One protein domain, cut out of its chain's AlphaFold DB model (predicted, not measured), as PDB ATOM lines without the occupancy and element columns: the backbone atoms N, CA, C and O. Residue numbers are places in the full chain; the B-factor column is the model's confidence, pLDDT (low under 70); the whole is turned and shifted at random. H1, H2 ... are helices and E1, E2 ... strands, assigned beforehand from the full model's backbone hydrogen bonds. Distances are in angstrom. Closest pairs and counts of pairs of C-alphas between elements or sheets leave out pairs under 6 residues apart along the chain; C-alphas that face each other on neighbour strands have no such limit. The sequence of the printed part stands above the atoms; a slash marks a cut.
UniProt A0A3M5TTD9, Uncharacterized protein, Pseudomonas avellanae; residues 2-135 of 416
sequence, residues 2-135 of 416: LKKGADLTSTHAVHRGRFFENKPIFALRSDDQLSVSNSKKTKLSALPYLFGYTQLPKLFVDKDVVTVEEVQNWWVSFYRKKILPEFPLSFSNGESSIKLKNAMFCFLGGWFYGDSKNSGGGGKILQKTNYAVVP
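What this domain is: This is residues 2 to 135 of the 416 residues of an uncharacterized protein of Pseudomonas avellanae (UniProt A0A3M5TTD9). What shape? Elongated, with little regular structure, it has long helix H3 running from paired strands E1 and E2 toward hairpin E3 and E4. What parts? Of 134 printed residues, 42 are in four helices and four strands, mixed. It is only just compact, close to loose, with radius of gyration of the C-alphas 16.8 A and spans 55 by 30 by 25 A.

How they stand to each other: Which strands pair? E1, residues 33 to 35, and E2, 65 to 67, are antiparallel, with N 34 and O 66 2.8 A apart. Hairpin E3, 89 to 91, and E4, 97 to 99, has N 90 and O 98 2.9 A apart. What of helices? H2, 46 to 51, and H3, 68 to 83, have every O i to N i+4 pair within hydrogen-bond range.

Where its parts are: Which helix comes first? H1, 16 to 19, begins at C-alpha (250.202, 249.355, 278.286). Which last? H4, 109 to 112, ends at C-alpha (278.360, 227.241, 278.162).

The domain as a whole: Any cut? The printed part has none. Low pLDDT? Residues under 70 include 115 to 123.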
ATOM      1  N   LEU A   2     250.120 239.822 273.876       80.12
ATOM      2  CA  LEU A   2     249.106 240.884 273.796       80.12
ATOM      3  C   LEU A   2     247.703 240.276 273.659       80.12
ATOM      4  O   LEU A   2     247.457 239.498 272.745       80.12
ATOM      5  N   LYS A   3     246.772 240.652 274.541       80.50
ATOM      6  CA  LYS A   3     245.381 240.179 274.491       80.50
ATOM      7  C   LYS A   3     244.753 240.489 273.130       80.50
ATOM      8  O   LYS A   3     244.896 241.598 272.614       80.50
ATOM      9  N   LYS A   4     244.022 239.521 272.567       72.38
ATOM     10  CA  LYS A   4     243.330 239.682 271.278       72.38
ATOM     11  C   LYS A   4     242.413 240.910 271.304       72.38
ATOM     12  O   LYS A   4     241.607 241.051 272.218       72.38
ATOM     13  N   GLY A   5     242.541 241.774 270.296       64.69
ATOM     14  CA  GLY A   5     241.752 243.005 270.161       64.69
ATOM     15  C   GLY A   5     242.267 244.221 270.944       64.69
ATOM     16  O   GLY A   5     241.591 245.243 270.961       64.69
ATOM     17  N   ALA A   6     243.436 244.147 271.589       69.62
ATOM     18  CA  ALA A   6     244.042 245.302 272.250       69.62
ATOM     19  C   ALA A   6     244.781 246.224 271.263       69.62
ATOM     20  O   ALA A   6     245.683 245.775 270.557       69.62
ATOM     21  N   ASP A   7     244.465 247.520 271.286       69.50
ATOM     22  CA  ASP A   7     245.226 248.569 270.597       69.50
ATOM     23  C   ASP A   7     246.150 249.314 271.580       69.50
ATOM     24  O   ASP A   7     245.758 249.695 272.685       69.50
ATOM     25  N   LEU A   8     247.404 249.514 271.175       69.50
ATOM     26  CA  LEU A   8     248.439 250.200 271.954       69.50
ATOM     27  C   LEU A   8     248.781 251.593 271.410       69.50
ATOM     28  O   LEU A   8     249.486 252.341 272.097       69.50
ATOM     29  N   THR A   9     248.310 251.946 270.210       65.44
ATOM     30  CA  THR A   9     248.640 253.214 269.536       65.44
ATOM     31  C   THR A   9     248.088 254.419 270.297       65.44
ATOM     32  O   THR A   9     248.777 255.423 270.454       65.44
ATOM     33  N   SER A  10     246.897 254.269 270.875       62.06
ATOM     34  CA  SER A  10     246.182 255.266 271.679       62.06
ATOM     35  C   SER A  10     246.525 255.250 273.182       62.06
ATOM     36  O   SER A  10     246.088 256.124 273.932       62.06
ATOM     37  N   THR A  11     247.312 254.277 273.662       65.12
ATOM     38  CA  THR A  11     247.532 254.040 275.103       65.12
ATOM     39  C   THR A  11     248.894 254.542 275.593       65.12
ATOM     40  O   THR A  11     249.937 254.053 275.157       65.12
ATOM     41  N   HIS A  12     248.896 255.420 276.604       66.62
ATOM     42  CA  HIS A  12     250.113 255.918 277.265       66.62
ATOM     43  C   HIS A  12     250.978 254.786 277.859       66.62
ATOM     44  O   HIS A  12     250.465 253.865 278.504       66.62
ATOM     45  N   ALA A  13     252.304 254.873 277.692       64.56
ATOM     46  CA  ALA A  13     253.251 253.772 277.922       64.56
ATOM     47  C   ALA A  13     253.125 253.080 279.297       64.56
ATOM     48  O   ALA A  13     253.225 251.857 279.392       64.56
ATOM     49  N   VAL A  14     252.833 253.850 280.352       64.06
ATOM     50  CA  VAL A  14     252.676 253.364 281.738       64.06
ATOM     51  C   VAL A  14     251.488 252.397 281.902       64.06
ATOM     52  O   VAL A  14     251.537 251.491 282.734       64.06
ATOM     53  N   HIS A  15     250.432 252.533 281.094       67.50
ATOM     54  CA  HIS A  15     249.216 251.714 281.199       67.50
ATOM     55  C   HIS A  15     249.201 250.495 280.268       67.50
ATOM     56  O   HIS A  15     248.429 249.559 280.504       67.50
ATOM     57  N   ARG A  16     250.106 250.444 279.278       71.88
ATOM     58  CA  ARG A  16     250.202 249.355 278.286       71.88
ATOM     59  C   ARG A  16     250.313 247.962 278.921       71.88
ATOM     60  O   ARG A  16     249.808 246.993 278.366       71.88
ATOM     61  N   GLY A  17     250.885 247.851 280.125       67.94
ATOM     62  CA  GLY A  17     251.037 246.581 280.852       67.94
ATOM     63  C   GLY A  17     249.738 245.822 281.161       67.94
ATOM     64  O   GLY A  17     249.801 244.623 281.413       67.94
ATOM     65  N   ARG A  18     248.563 246.470 281.129       74.06
ATOM     66  CA  ARG A  18     247.257 245.816 281.374       74.06
ATOM     67  C   ARG A  18     246.748 244.995 280.180       74.06
ATOM     68  O   ARG A  18     245.924 244.092 280.356       74.06
ATOM     69  N   PHE A  19     247.254 245.296 278.986       78.31
ATOM     70  CA  PHE A  19     246.871 244.651 277.730       78.31
ATOM     71  C   PHE A  19     247.646 243.360 277.453       78.31
ATOM     72  O   PHE A  19     247.296 242.627 276.534       78.31
ATOM     73  N   PHE A  20     248.653 243.036 278.266       81.12
ATOM     74  CA  PHE A  20     249.410 241.796 278.143       81.12
ATOM     75  C   PHE A  20     248.954 240.759 279.170       81.12
ATOM     76  O   PHE A  20     248.614 241.079 280.309       81.12
ATOM     77  N   GLU A  21     248.970 239.499 278.754       82.75
ATOM     78  CA  GLU A  21     248.738 238.326 279.589       82.75
ATOM     79  C   GLU A  21     249.973 237.419 279.644       82.75
ATOM     80  O   GLU A  21     250.818 237.405 278.735       82.75
ATOM     81  N   ASN A  22     250.080 236.660 280.735       82.19
ATOM     82  CA  ASN A  22     251.134 235.672 280.921       82.19
ATOM     83  C   ASN A  22     250.784 234.408 280.135       82.19
ATOM     84  O   ASN A  22     249.797 233.742 280.433       82.19
ATOM     85  N   LYS A  23     251.632 234.060 279.168       85.12
ATOM     86  CA  LYS A  23     251.548 232.824 278.389       85.12
ATOM     87  C   LYS A  23     252.904 232.117 278.492       85.12
ATOM     88  O   LYS A  23     253.920 232.791 278.305       85.12
ATOM     89  N   PRO A  24     252.963 230.822 278.847       86.12
ATOM     90  CA  PRO A  24     254.234 230.121 278.970       86.12
ATOM     91  C   PRO A  24     254.884 229.943 277.592       86.12
ATOM     92  O   PRO A  24     254.185 229.809 276.589       86.12
ATOM     93  N   ILE A  25     256.220 229.911 277.549       86.00
ATOM     94  CA  ILE A  25     256.997 229.894 276.294       86.00
ATOM     95  C   ILE A  25     256.591 228.720 275.386       86.00
ATOM     96  O   ILE A  25     256.456 228.902 274.182       86.00
ATOM     97  N   PHE A  26     256.319 227.543 275.959       86.31
ATOM     98  CA  PHE A  26     255.910 226.346 275.208       86.31
ATOM     99  C   PHE A  26     254.516 226.441 274.560       86.31
ATOM    100  O   PHE A  26     254.193 225.621 273.709       86.31
ATOM    101  N   ALA A  27     253.678 227.400 274.964       89.56
ATOM    102  CA  ALA A  27     252.336 227.601 274.412       89.56
ATOM    103  C   ALA A  27     252.283 228.732 273.368       89.56
ATOM    104  O   ALA A  27     251.195 229.078 272.894       89.56
ATOM    105  N   LEU A  28     253.430 229.345 273.048       89.19
ATOM    106  CA  LEU A  28     253.509 230.420 272.066       89.19
ATOM    107  C   LEU A  28     253.225 229.905 270.644       89.19
ATOM    108  O   LEU A  28     253.649 228.816 270.265       89.19
ATOM    109  N   ARG A  29     252.504 230.708 269.861       90.81
ATOM    110  CA  ARG A  29     252.169 230.493 268.447       90.81
ATOM    111  C   ARG A  29     252.775 231.606 267.595       90.81
ATOM    112  O   ARG A  29     253.029 232.687 268.112       90.81
ATOM    113  N   SER A  30     252.968 231.364 266.299       89.19
ATOM    114  CA  SER A  30     253.582 232.317 265.358       89.19
ATOM    115  C   SER A  30     252.908 233.697 265.340       89.19
ATOM    116  O   SER A  30     253.596 234.712 265.239       89.19
ATOM    117  N   ASP A  31     251.578 233.722 265.492       89.38
ATOM    118  CA  ASP A  31     250.713 234.908 265.517       89.38
ATOM    119  C   ASP A  31     250.686 235.643 266.870       89.38
ATOM    120  O   ASP A  31     250.211 236.779 266.941       89.38
ATOM    121  N   ASP A  32     251.203 235.039 267.948       87.62
ATOM    122  CA  ASP A  32     251.222 235.679 269.262       87.62
ATOM    123  C   ASP A  32     252.095 236.940 269.242       87.62
ATOM    124  O   ASP A  32     253.252 236.936 268.817       87.62
ATOM    125  N   GLN A  33     251.555 238.012 269.809       88.38
ATOM    126  CA  GLN A  33     252.227 239.300 269.887       88.38
ATOM    127  C   GLN A  33     252.978 239.479 271.216       88.38
ATOM    128  O   GLN A  33     252.431 239.312 272.313       88.38
ATOM    129  N   LEU A  34     254.262 239.820 271.119       87.62
ATOM    130  CA  LEU A  34     255.220 239.985 272.209       87.62
ATOM    131  C   LEU A  34     255.657 241.449 272.327       87.62
ATOM    132  O   LEU A  34     255.903 242.121 271.332       87.62
ATOM    133  N   SER A  35     255.800 241.947 273.552       85.81
ATOM    134  CA  SER A  35     256.273 243.307 273.824       85.81
ATOM    135  C   SER A  35     257.796 243.442 273.722       85.81
ATOM    136  O   SER A  35     258.549 242.617 274.247       85.81
ATOM    137  N   VAL A  36     258.247 244.544 273.121       81.94
ATOM    138  CA  VAL A  36     259.652 244.797 272.743       81.94
ATOM    139  C   VAL A  36     260.528 245.338 273.899       81.94
ATOM    140  O   VAL A  36     261.707 245.634 273.716       81.94
ATOM    141  N   SER A  37     259.996 245.435 275.126       78.56
ATOM    142  CA  SER A  37     260.712 246.015 276.279       78.56
ATOM    143  C   SER A  37     262.077 245.364 276.526       78.56
ATOM    144  O   SER A  37     262.219 244.144 276.511       78.56
ATOM    145  N   ASN A  38     263.084 246.189 276.809       73.00
ATOM    146  CA  ASN A  38     264.487 245.789 276.916       73.00
ATOM    147  C   ASN A  38     264.906 245.298 278.315       73.00
ATOM    148  O   ASN A  38     265.970 244.700 278.461       73.00
ATOM    149  N   SER A  39     264.108 245.547 279.354       72.75
ATOM    150  CA  SER A  39     264.435 245.209 280.745       72.75
ATOM    151  C   SER A  39     263.467 244.179 281.295       72.75
ATOM    152  O   SER A  39     262.263 244.337 281.134       72.75
ATOM    153  N   LYS A  40     263.957 243.171 282.021       65.19
ATOM    154  CA  LYS A  40     263.149 242.141 282.700       65.19
ATOM    155  C   LYS A  40     262.334 242.677 283.896       65.19
ATOM    156  O   LYS A  40     261.507 241.955 284.437       65.19
ATOM    157  N   LYS A  41     262.545 243.933 284.314       62.19
ATOM    158  CA  LYS A  41     261.926 244.540 285.512       62.19
ATOM    159  C   LYS A  41     260.487 245.057 285.321       62.19
ATOM    160  O   LYS A  41     259.908 245.567 286.274       62.19
ATOM    161  N   THR A  42     259.903 244.964 284.126       63.50
ATOM    162  CA  THR A  42     258.549 245.484 283.846       63.50
ATOM    163  C   THR A  42     257.548 244.346 283.631       63.50
ATOM    164  O   THR A  42     257.925 243.250 283.231       63.50
ATOM    165  N   LYS A  43     256.241 244.596 283.794       59.84
ATOM    166  CA  LYS A  43     255.202 243.634 283.354       59.84
ATOM    167  C   LYS A  43     255.098 243.513 281.817       59.84
ATOM    168  O   LYS A  43     254.316 242.718 281.315       59.84
ATOM    169  N   LEU A  44     255.893 244.294 281.079       64.81
ATOM    170  CA  LEU A  44     255.928 244.411 279.617       64.81
ATOM    171  C   LEU A  44     257.132 243.686 278.988       64.81
ATOM    172  O   LEU A  44     257.544 244.019 277.881       64.81
ATOM    173  N   SER A  45     257.736 242.711 279.663       69.44
ATOM    174  CA  SER A  45     259.078 242.212 279.327       69.44
ATOM    175  C   SER A  45     259.108 240.894 278.539       69.44
ATOM    176  O   SER A  45     259.836 239.982 278.920       69.44
ATOM    177  N   ALA A  46     258.358 240.747 277.443       81.69
ATOM    178  CA  ALA A  46     258.310 239.468 276.727       81.69
ATOM    179  C   ALA A  46     259.686 239.016 276.185       81.69
ATOM    180  O   ALA A  46     260.111 237.898 276.480       81.69
ATOM    181  N   LEU A  47     260.418 239.875 275.460       84.81
ATOM    182  CA  LEU A  47     261.700 239.482 274.846       84.81
ATOM    183  C   LEU A  47     262.814 239.121 275.862       84.81
ATOM    184  O   LEU A  47     263.448 238.085 275.673       84.81
ATOM    185  N   PRO A  48     263.062 239.870 276.960       84.06
ATOM    186  CA  PRO A  48     264.092 239.504 277.936       84.06
ATOM    187  C   PRO A  48     263.801 238.175 278.644       84.06
ATOM    188  O   PRO A  48     264.720 237.395 278.891       84.06
ATOM    189  N   TYR A  49     262.526 237.874 278.925       84.06
ATOM    190  CA  TYR A  49     262.134 236.565 279.455       84.06
ATOM    191  C   TYR A  49     262.339 235.446 278.425       84.06
ATOM    192  O   TYR A  49     262.875 234.407 278.799       84.06
ATOM    193  N   LEU A  50     261.974 235.674 277.157       86.81
ATOM    194  CA  LEU A  50     262.151 234.716 276.063       86.81
ATOM    195  C   LEU A  50     263.635 234.354 275.882       86.81
ATOM    196  O   LEU A  50     264.019 233.199 276.030       86.81
ATOM    197  N   PHE A  51     264.496 235.348 275.648       85.31
ATOM    198  CA  PHE A  51     265.926 235.132 275.394       85.31
ATOM    199  C   PHE A  51     266.751 234.784 276.648       85.31
ATOM    200  O   PHE A  51     267.928 234.446 276.509       85.31
ATOM    201  N   GLY A  52     266.176 234.860 277.853       81.88
ATOM    202  CA  GLY A  52     266.869 234.550 279.108       81.88
ATOM    203  C   GLY A  52     267.792 235.662 279.630       81.88
ATOM    204  O   GLY A  52     268.737 235.368 280.355       81.88
ATOM    205  N   TYR A  53     267.531 236.928 279.290       81.12
ATOM    206  CA  TYR A  53     268.332 238.094 279.699       81.12
ATOM    207  C   TYR A  53     267.633 238.950 280.769       81.12
ATOM    208  O   TYR A  53     266.415 239.126 280.756       81.12
ATOM    209  N   THR A  54     268.399 239.525 281.701       77.62
ATOM    210  CA  THR A  54     267.906 240.556 282.643       77.62
ATOM    211  C   THR A  54     267.723 241.912 281.964       77.62
ATOM    212  O   THR A  54     266.748 242.618 282.230       77.62
ATOM    213  N   GLN A  55     268.642 242.254 281.066       77.75
ATOM    214  CA  GLN A  55     268.596 243.420 280.200       77.75
ATOM    215  C   GLN A  55     269.123 243.015 278.824       77.75
ATOM    216  O   GLN A  55     270.147 242.344 278.709       77.75
ATOM    217  N   LEU A  56     268.386 243.389 277.788       78.31
ATOM    218  CA  LEU A  56     268.605 242.984 276.407       78.31
ATOM    219  C   LEU A  56     268.891 244.249 275.572       78.31
ATOM    220  O   LEU A  56     268.288 245.291 275.845       78.31
ATOM    221  N   PRO A  57     269.809 244.224 274.589       77.62
ATOM    222  CA  PRO A  57     269.970 245.336 273.649       77.62
ATOM    223  C   PRO A  57     268.644 245.712 272.962       77.62
ATOM    224  O   PRO A  57     267.772 244.864 272.790       77.62
ATOM    225  N   LYS A  58     268.473 246.969 272.532       78.88
ATOM    226  CA  LYS A  58     267.297 247.352 271.728       78.88
ATOM    227  C   LYS A  58     267.373 246.646 270.364       78.88
ATOM    228  O   LYS A  58     268.219 247.005 269.554       78.88
ATOM    229  N   LEU A  59     266.527 245.636 270.137       79.31
ATOM    230  CA  LEU A  59     266.541 244.830 268.903       79.31
ATOM    231  C   LEU A  59     265.641 245.390 267.798       79.31
ATOM    232  O   LEU A  59     266.014 245.362 266.630       79.31
ATOM    233  N   PHE A  60     264.466 245.893 268.180       82.25
ATOM    234  CA  PHE A  60     263.472 246.474 267.283       82.25
ATOM    235  C   PHE A  60     263.214 247.899 267.777       82.25
ATOM    236  O   PHE A  60     262.478 248.100 268.738       82.25
ATOM    237  N   VAL A  61     263.916 248.883 267.214       74.12
ATOM    238  CA  VAL A  61     263.882 250.267 267.727       74.12
ATOM    239  C   VAL A  61     262.530 250.937 267.449       74.12
ATOM    240  O   VAL A  61     262.070 251.731 268.263       74.12
ATOM    241  N   ASP A  62     261.872 250.533 266.359       77.50
ATOM    242  CA  ASP A  62     260.700 251.205 265.784       77.50
ATOM    243  C   ASP A  62     259.372 250.465 266.047       77.50
ATOM    244  O   ASP A  62     258.355 250.759 265.422       77.50
ATOM    245  N   LYS A  63     259.370 249.462 266.939       80.44
ATOM    246  CA  LYS A  63     258.191 248.636 267.249       80.44
ATOM    247  C   LYS A  63     257.958 248.521 268.753       80.44
ATOM    248  O   LYS A  63     258.855 248.144 269.497       80.44
ATOM    249  N   ASP A  64     256.720 248.749 269.184       77.44
ATOM    250  CA  ASP A  64     256.267 248.453 270.553       77.44
ATOM    251  C   ASP A  64     256.003 246.950 270.773       77.44
ATOM    252  O   ASP A  64     256.179 246.413 271.876       77.44
ATOM    253  N   VAL A  65     255.574 246.270 269.707       84.31
ATOM    254  CA  VAL A  65     255.151 244.868 269.678       84.31
ATOM    255  C   VAL A  65     255.680 244.189 268.415       84.31
ATOM    256  O   VAL A  65     255.751 244.808 267.356       84.31
ATOM    257  N   VAL A  66     256.042 242.914 268.543       88.44
ATOM    258  CA  VAL A  66     256.505 242.028 267.463       88.44
ATOM    259  C   VAL A  66     255.813 240.672 267.565       88.44
ATOM    260  O   VAL A  66     255.515 240.219 268.673       88.44
ATOM    261  N   THR A  67     255.560 240.004 266.446       90.75
ATOM    262  CA  THR A  67     255.049 238.623 266.465       90.75
ATOM    263  C   THR A  67     256.158 237.622 266.798       90.75
ATOM    264  O   THR A  67     257.349 237.899 266.626       90.75
ATOM    265  N   VAL A  68     255.790 236.426 267.267       90.19
ATOM    266  CA  VAL A  68     256.749 235.321 267.465       90.19
ATOM    267  C   VAL A  68     257.467 234.974 266.155       90.19
ATOM    268  O   VAL A  68     258.675 234.741 266.172       90.19
ATOM    269  N   GLU A  69     256.764 235.004 265.021       92.19
ATOM    270  CA  GLU A  69     257.354 234.765 263.700       92.19
ATOM    271  C   GLU A  69     258.412 235.813 263.316       92.19
ATOM    272  O   GLU A  69     259.511 235.453 262.884       92.19
ATOM    273  N   GLU A  70     258.137 237.104 263.526       91.69
ATOM    274  CA  GLU A  70     259.117 238.173 263.297       91.69
ATOM    275  C   GLU A  70     260.366 237.987 264.168       91.69
ATOM    276  O   GLU A  70     261.489 238.124 263.678       91.69
ATOM    277  N   VAL A  71     260.183 237.627 265.444       91.50
ATOM    278  CA  VAL A  71     261.285 237.358 266.380       91.50
ATOM    279  C   VAL A  71     262.102 236.141 265.945       91.50
ATOM    280  O   VAL A  71     263.331 236.190 265.998       91.50
ATOM    281  N   GLN A  72     261.453 235.071 265.479       92.38
ATOM    282  CA  GLN A  72     262.118 233.867 264.980       92.38
ATOM    283  C   GLN A  72     262.937 234.159 263.713       92.38
ATOM    284  O   GLN A  72     264.119 233.814 263.650       92.38
ATOM    285  N   ASN A  73     262.343 234.835 262.729       93.31
ATOM    286  CA  ASN A  73     263.010 235.191 261.476       93.31
ATOM    287  C   ASN A  73     264.181 236.157 261.714       93.31
ATOM    288  O   ASN A  73     265.277 235.966 261.173       93.31
ATOM    289  N   TRP A  74     263.991 237.147 262.592       93.12
ATOM    290  CA  TRP A  74     265.058 238.034 263.047       93.12
ATOM    291  C   TRP A  74     266.180 237.257 263.750       93.12
ATOM    292  O   TRP A  74     267.350 237.454 263.419       93.12
ATOM    293  N   TRP A  75     265.846 236.332 264.659       92.62
ATOM    294  CA  TRP A  75     266.834 235.546 265.400       92.62
ATOM    295  C   TRP A  75     267.677 234.663 264.481       92.62
ATOM    296  O   TRP A  75     268.900 234.689 264.580       92.62
ATOM    297  N   VAL A  76     267.061 233.934 263.547       92.25
ATOM    298  CA  VAL A  76     267.793 233.087 262.589       92.25
ATOM    299  C   VAL A  76     268.724 233.932 261.709       92.25
ATOM    300  O   VAL A  76     269.866 233.537 261.462       92.25
ATOM    301  N   SER A  77     268.279 235.119 261.283       92.94
ATOM    302  CA  SER A  77     269.091 236.069 260.509       92.94
ATOM    303  C   SER A  77     270.264 236.631 261.324       92.94
ATOM    304  O   SER A  77     271.398 236.657 260.843       92.94
ATOM    305  N   PHE A  78     270.026 237.026 262.581       91.88
ATOM    306  CA  PHE A  78     271.058 237.504 263.505       91.88
ATOM    307  C   PHE A  78     272.083 236.412 263.833       91.88
ATOM    308  O   PHE A  78     273.289 236.646 263.735       91.88
ATOM    309  N   TYR A  79     271.610 235.215 264.189       91.94
ATOM    310  CA  TYR A  79     272.442 234.077 264.562       91.94
ATOM    311  C   TYR A  79     273.400 233.710 263.426       91.94
ATOM    312  O   TYR A  79     274.605 233.627 263.666       91.94
ATOM    313  N   ARG A  80     272.897 233.628 262.183       92.69
ATOM    314  CA  ARG A  80     273.738 233.480 260.984       92.69
ATOM    315  C   ARG A  80     274.732 234.640 260.862       92.69
ATOM    316  O   ARG A  80     275.934 234.431 260.893       92.69
ATOM    317  N   LYS A  81     274.270 235.892 260.809       91.25
ATOM    318  CA  LYS A  81     275.151 237.046 260.530       91.25
ATOM    319  C   LYS A  81     276.215 237.340 261.597       91.25
ATOM    320  O   LYS A  81     277.196 238.008 261.277       91.25
ATOM    321  N   LYS A  82     276.005 236.958 262.863       88.62
ATOM    322  CA  LYS A  82     276.865 237.379 263.988       88.62
ATOM    323  C   LYS A  82     277.472 236.227 264.784       88.62
ATOM    324  O   LYS A  82     278.626 236.341 265.203       88.62
ATOM    325  N   ILE A  83     276.742 235.135 265.011       88.25
ATOM    326  CA  ILE A  83     277.205 234.034 265.869       88.25
ATOM    327  C   ILE A  83     277.894 232.950 265.033       88.25
ATOM    328  O   ILE A  83     279.076 232.705 265.283       88.25
ATOM    329  N   LEU A  84     277.196 232.379 264.044       90.31
ATOM    330  CA  LEU A  84     277.651 231.264 263.202       90.31
ATOM    331  C   LEU A  84     277.202 231.453 261.729       90.31
ATOM    332  O   LEU A  84     276.108 231.002 261.369       90.31
ATOM    333  N   PRO A  85     278.016 232.114 260.879       89.94
ATOM    334  CA  PRO A  85     277.720 232.362 259.459       89.94
ATOM    335  C   PRO A  85     277.377 231.118 258.643       89.94
ATOM    336  O   PRO A  85     276.547 231.179 257.739       89.94
ATOM    337  N   GLU A  86     277.970 229.983 258.996       90.00
ATOM    338  CA  GLU A  86     277.919 228.740 258.235       90.00
ATOM    339  C   GLU A  86     276.686 227.881 258.576       90.00
ATOM    340  O   GLU A  86     276.471 226.826 257.976       90.00
ATOM    341  N   PHE A  87     275.843 228.321 259.523       90.12
ATOM    342  CA  PHE A  87     274.687 227.563 260.007       90.12
ATOM    343  C   PHE A  87     273.765 227.102 258.854       90.12
ATOM    344  O   PHE A  87     273.284 227.935 258.076       90.12
ATOM    345  N   PRO A  88     273.428 225.797 258.764       90.69
ATOM    346  CA  PRO A  88     273.467 224.793 259.837       90.69
ATOM    347  C   PRO A  88     274.775 223.996 259.974       90.69
ATOM    348  O   PRO A  88     274.804 223.033 260.745       90.69
ATOM    349  N   LEU A  89     275.833 224.340 259.237       91.31
ATOM    350  CA  LEU A  89     277.165 223.768 259.429       91.31
ATOM    351  C   LEU A  89     277.880 224.454 260.600       91.31
ATOM    352  O   LEU A  89     277.670 225.635 260.869       91.31
ATOM    353  N   SER A  90     278.744 223.711 261.286       89.00
ATOM    354  CA  SER A  90     279.719 224.260 262.224       89.00
ATOM    355  C   SER A  90     281.072 223.594 262.005       89.00
ATOM    356  O   SER A  90     281.153 222.375 261.835       89.00
ATOM    357  N   PHE A  91     282.118 224.415 261.991       85.19
ATOM    358  CA  PHE A  91     283.512 224.000 261.881       85.19
ATOM    359  C   PHE A  91     284.130 223.873 263.278       85.19
ATOM    360  O   PHE A  91     283.678 224.513 264.234       85.19
ATOM    361  N   SER A  92     285.155 223.027 263.388       74.81
ATOM    362  CA  SER A  92     285.969 222.890 264.602       74.81
ATOM    363  C   SER A  92     287.211 223.791 264.510       74.81
ATOM    364  O   SER A  92     287.073 225.008 264.560       74.81
ATOM    365  N   ASN A  93     288.400 223.216 264.313       66.31
ATOM    366  CA  ASN A  93     289.675 223.940 264.222       66.31
ATOM    367  C   ASN A  93     290.350 223.777 262.840       66.31
ATOM    368  O   ASN A  93     291.561 223.930 262.721       66.31
ATOM    369  N   GLY A  94     289.587 223.420 261.805       68.38
ATOM    370  CA  GLY A  94     290.084 223.189 260.447       68.38
ATOM    371  C   GLY A  94     288.945 223.104 259.431       68.38
ATOM    372  O   GLY A  94     287.808 223.447 259.744       68.38
ATOM    373  N   GLU A  95     289.242 222.616 258.227       69.44
ATOM    374  CA  GLU A  95     288.320 222.600 257.075       69.44
ATOM    375  C   GLU A  95     287.132 221.629 257.215       69.44
ATOM    376  O   GLU A  95     286.173 221.686 256.443       69.44
ATOM    377  N   SER A  96     287.154 220.733 258.205       73.69
ATOM    378  CA  SER A  96     286.061 219.798 258.458       73.69
ATOM    379  C   SER A  96     284.892 220.470 259.187       73.69
ATOM    380  O   SER A  96     285.021 221.004 260.295       73.69
ATOM    381  N   SER A  97     283.711 220.388 258.571       84.56
ATOM    382  CA  SER A  97     282.441 220.822 259.156       84.56
ATOM    383  C   SER A  97     281.459 219.671 259.319       84.56
ATOM    384  O   SER A  97     281.495 218.669 258.601       84.56
ATOM    385  N   ILE A  98     280.537 219.842 260.260       86.25
ATOM    386  CA  ILE A  98     279.400 218.948 260.469       86.25
ATOM    387  C   ILE A  98     278.110 219.768 260.505       86.25
ATOM    388  O   ILE A  98     278.081 220.893 261.006       86.25
ATOM    389  N   LYS A  99     277.016 219.211 259.976       90.50
ATOM    390  CA  LYS A  99     275.674 219.777 260.186       90.50
ATOM    391  C   LYS A  99     275.332 219.598 261.663       90.50
ATOM    392  O   LYS A  99     275.346 218.464 262.125       90.50
ATOM    393  N   LEU A 100     274.978 220.662 262.383       89.12
ATOM    394  CA  LEU A 100     274.728 220.600 263.835       89.12
ATOM    395  C   LEU A 100     273.683 219.539 264.227       89.12
ATOM    396  O   LEU A 100     273.837 218.879 265.246       89.12
ATOM    397  N   LYS A 101     272.682 219.282 263.372       89.44
ATOM    398  CA  LYS A 101     271.696 218.200 263.567       89.44
ATOM    399  C   LYS A 101     272.266 216.766 263.548       89.44
ATOM    400  O   LYS A 101     271.555 215.838 263.905       89.44
ATOM    401  N   ASN A 102     273.503 216.591 263.081       87.31
ATOM    402  CA  ASN A 102     274.239 215.326 263.049       87.31
ATOM    403  C   ASN A 102     275.361 215.295 264.112       87.31
ATOM    404  O   ASN A 102     276.102 214.316 264.174       87.31
ATOM    405  N   ALA A 103     275.552 216.362 264.896       84.31
ATOM    406  CA  ALA A 103     276.546 216.377 265.963       84.31
ATOM    407  C   ALA A 103     276.080 215.502 267.138       84.31
ATOM    408  O   ALA A 103     274.901 215.508 267.484       84.31
ATOM    409  N   MET A 104     277.014 214.789 267.777       81.75
ATOM    410  CA  MET A 104     276.720 213.897 268.911       81.75
ATOM    411  C   MET A 104     276.062 214.632 270.091       81.75
ATOM    412  O   MET A 104     275.239 214.066 270.801       81.75
ATOM    413  N   PHE A 105     276.414 215.903 270.285       85.81
ATOM    414  CA  PHE A 105     275.767 216.813 271.223       85.81
ATOM    415  C   PHE A 105     275.856 218.252 270.704       85.81
ATOM    416  O   PHE A 105     276.717 218.591 269.891       85.81
ATOM    417  N   CYS A 106     274.978 219.115 271.210       88.81
ATOM    418  CA  CYS A 106     275.011 220.558 270.994       88.81
ATOM    419  C   CYS A 106     274.867 221.264 272.345       88.81
ATOM    420  O   CYS A 106     273.997 220.907 273.136       88.81
ATOM    421  N   PHE A 107     275.691 222.280 272.596       89.19
ATOM    422  CA  PHE A 107     275.563 223.124 273.785       89.19
ATOM    423  C   PHE A 107     274.735 224.368 273.478       89.19
ATOM    424  O   PHE A 107     274.858 224.954 272.400       89.19
ATOM    425  N   LEU A 108     273.930 224.793 274.449       89.19
ATOM    426  CA  LEU A 108     273.250 226.083 274.423       89.19
ATOM    427  C   LEU A 108     274.121 227.162 275.069       89.19
ATOM    428  O   LEU A 108     274.842 226.916 276.037       89.19
ATOM    429  N   GLY A 109     274.011 228.384 274.557       86.50
ATOM    430  CA  GLY A 109     274.799 229.532 274.984       86.50
ATOM    431  C   GLY A 109     274.707 229.821 276.481       86.50
ATOM    432  O   GLY A 109     275.724 230.101 277.111       86.50
ATOM    433  N   GLY A 110     273.511 229.692 277.061       82.88
ATOM    434  CA  GLY A 110     273.284 229.881 278.498       82.88
ATOM    435  C   GLY A 110     273.920 228.804 279.385       82.88
ATOM    436  O   GLY A 110     274.218 229.076 280.544       82.88
ATOM    437  N   TRP A 111     274.169 227.600 278.854       85.56
ATOM    438  CA  TRP A 111     274.875 226.533 279.577       85.56
ATOM    439  C   TRP A 111     276.389 226.741 279.545       85.56
ATOM    440  O   TRP A 111     277.066 226.513 280.540       85.56
ATOM    441  N   PHE A 112     276.919 227.180 278.402       85.81
ATOM    442  CA  PHE A 112     278.360 227.241 278.162       85.81
ATOM    443  C   PHE A 112     279.004 228.571 278.580       85.81
ATOM    444  O   PHE A 112     280.073 228.582 279.180       85.81
ATOM    445  N   TYR A 113     278.350 229.703 278.305       82.94
ATOM    446  CA  TYR A 113     278.861 231.041 278.635       82.94
ATOM    447  C   TYR A 113     278.327 231.588 279.976       82.94
ATOM    448  O   TYR A 113     278.568 232.754 280.314       82.94
ATOM    449  N   GLY A 114     277.586 230.763 280.722       74.81
ATOM    450  CA  GLY A 114     276.980 231.099 282.006       74.81
ATOM    451  C   GLY A 114     275.857 232.140 281.933       74.81
ATOM    452  O   GLY A 114     275.422 232.573 280.863       74.81
ATOM    453  N   ASP A 115     275.390 232.559 283.111       65.81
ATOM    454  CA  ASP A 115     274.224 233.434 283.260       65.81
ATOM    455  C   ASP A 115     274.413 234.802 282.562       65.81
ATOM    456  O   ASP A 115     275.499 235.401 282.533       65.81
ATOM    457  N   SER A 116     273.317 235.316 282.009       62.22
ATOM    458  CA  SER A 116     273.208 236.634 281.385       62.22
ATOM    459  C   SER A 116     273.266 237.788 282.390       62.22
ATOM    460  O   SER A 116     273.508 238.921 281.982       62.22
ATOM    461  N   LYS A 117     273.090 237.511 283.693       58.69
ATOM    462  CA  LYS A 117     273.182 238.502 284.783       58.69
ATOM    463  C   LYS A 117     274.508 239.269 284.816       58.69
ATOM    464  O   LYS A 117     274.496 240.447 285.159       58.69
ATOM    465  N   ASN A 118     275.621 238.621 284.459       48.47
ATOM    466  CA  ASN A 118     276.947 239.235 284.503       48.47
ATOM    467  C   ASN A 118     277.388 239.715 283.113       48.47
ATOM    468  O   ASN A 118     277.652 238.909 282.207       48.47
ATOM    469  N   SER A 119     277.529 241.038 282.999       45.44
ATOM    470  CA  SER A 119     278.060 241.789 281.854       45.44
ATOM    471  C   SER A 119     279.579 241.626 281.695       45.44
ATOM    472  O   SER A 119     280.318 242.607 281.675       45.44
ATOM    473  N   GLY A 120     280.061 240.386 281.593       43.16
ATOM    474  CA  GLY A 120     281.455 240.112 281.242       43.16
ATOM    475  C   GLY A 120     281.763 240.658 279.845       43.16
ATOM    476  O   GLY A 120     281.212 240.169 278.857       43.16
ATOM    477  N   GLY A 121     282.604 241.691 279.772       42.88
ATOM    478  CA  GLY A 121     283.021 242.302 278.512       42.88
ATOM    479  C   GLY A 121     283.866 241.337 277.677       42.88
ATOM    480  O   GLY A 121     284.801 240.738 278.194       42.88
ATOM    481  N   GLY A 122     283.528 241.184 276.391       53.66
ATOM    482  CA  GLY A 122     284.291 240.375 275.425       53.66
ATOM    483  C   GLY A 122     283.479 239.327 274.652       53.66
ATOM    484  O   GLY A 122     283.918 238.873 273.600       53.66
ATOM    485  N   GLY A 123     282.281 238.956 275.119       65.12
ATOM    486  CA  GLY A 123     281.405 238.013 274.404       65.12
ATOM    487  C   GLY A 123     280.645 238.639 273.224       65.12
ATOM    488  O   GLY A 123     280.272 239.813 273.267       65.12
ATOM    489  N   LYS A 124     280.332 237.841 272.191       75.69
ATOM    490  CA  LYS A 124     279.409 238.244 271.118       75.69
ATOM    491  C   LYS A 124     278.021 238.551 271.698       75.69
ATOM    492  O   LYS A 124     277.520 237.855 272.587       75.69
ATOM    493  N   ILE A 125     277.362 239.573 271.151       81.50
ATOM    494  CA  ILE A 125     276.002 239.971 271.544       81.50
ATOM    495  C   ILE A 125     275.039 238.777 271.409       81.50
ATOM    496  O   ILE A 125     275.068 238.057 270.414       81.50
ATOM    497  N   LEU A 126     274.190 238.582 272.425       85.19
ATOM    498  CA  LEU A 126     273.215 237.485 272.555       85.19
ATOM    499  C   LEU A 126     273.782 236.051 272.566       85.19
ATOM    500  O   LEU A 126     272.996 235.108 272.602       85.19
ATOM    501  N   GLN A 127     275.102 235.837 272.636       86.12
ATOM    502  CA  GLN A 127     275.660 234.473 272.638       86.12
ATOM    503  C   GLN A 127     275.246 233.617 273.847       86.12
ATOM    504  O   GLN A 127     275.360 232.401 273.772       86.12
ATOM    505  N   LYS A 128     274.780 234.223 274.952       86.19
ATOM    506  CA  LYS A 128     274.350 233.516 276.175       86.19
ATOM    507  C   LYS A 128     272.870 233.106 276.162       86.19
ATOM    508  O   LYS A 128     272.372 232.613 277.168       86.19
ATOM    509  N   THR A 129     272.127 233.351 275.081       86.31
ATOM    510  CA  THR A 129     270.705 232.970 275.038       86.31
ATOM    511  C   THR A 129     270.517 231.455 274.939       86.31
ATOM    512  O   THR A 129     271.324 230.747 274.336       86.31
ATOM    513  N   ASN A 130     269.396 230.968 275.472       82.75
ATOM    514  CA  ASN A 130     268.959 229.575 275.358       82.75
ATOM    515  C   ASN A 130     268.648 229.145 273.910       82.75
ATOM    516  O   ASN A 130     268.475 227.959 273.661       82.75
ATOM    517  N   TYR A 131     268.594 230.079 272.953       88.50
ATOM    518  CA  TYR A 131     268.411 229.788 271.522       88.50
ATOM    519  C   TYR A 131     269.705 229.830 270.695       88.50
ATOM    520  O   TYR A 131     269.664 229.587 269.488       88.50
ATOM    521  N   ALA A 132     270.850 230.161 271.304       89.81
ATOM    522  CA  ALA A 132     272.141 230.128 270.627       89.81
ATOM    523  C   ALA A 132     272.762 228.745 270.801       89.81
ATOM    524  O   ALA A 132     273.182 228.393 271.899       89.81
ATOM    525  N   VAL A 133     272.862 227.981 269.715       91.69
ATOM    526  CA  VAL A 133     273.744 226.808 269.692       91.69
ATOM    527  C   VAL A 133     275.189 227.306 269.643       91.69
ATOM    528  O   VAL A 133     275.514 228.199 268.856       91.69
ATOM    529  N   VAL A 134     276.051 226.769 270.501       90.75
ATOM    530  CA  VAL A 134     277.464 227.162 270.588       90.75
ATOM    531  C   VAL A 134     278.237 226.605 269.380       90.75
ATOM    532  O   VAL A 134     278.129 225.408 269.108       90.75
ATOM    533  N   PRO A 135     279.036 227.420 268.659       89.50
ATOM    534  CA  PRO A 135     279.923 226.929 267.603       89.50
ATOM    535  C   PRO A 135     280.930 225.892 268.120       89.50
ATOM    536  O   PRO A 135     281.539 226.093 269.172       89.50
TER     537      PRO A 135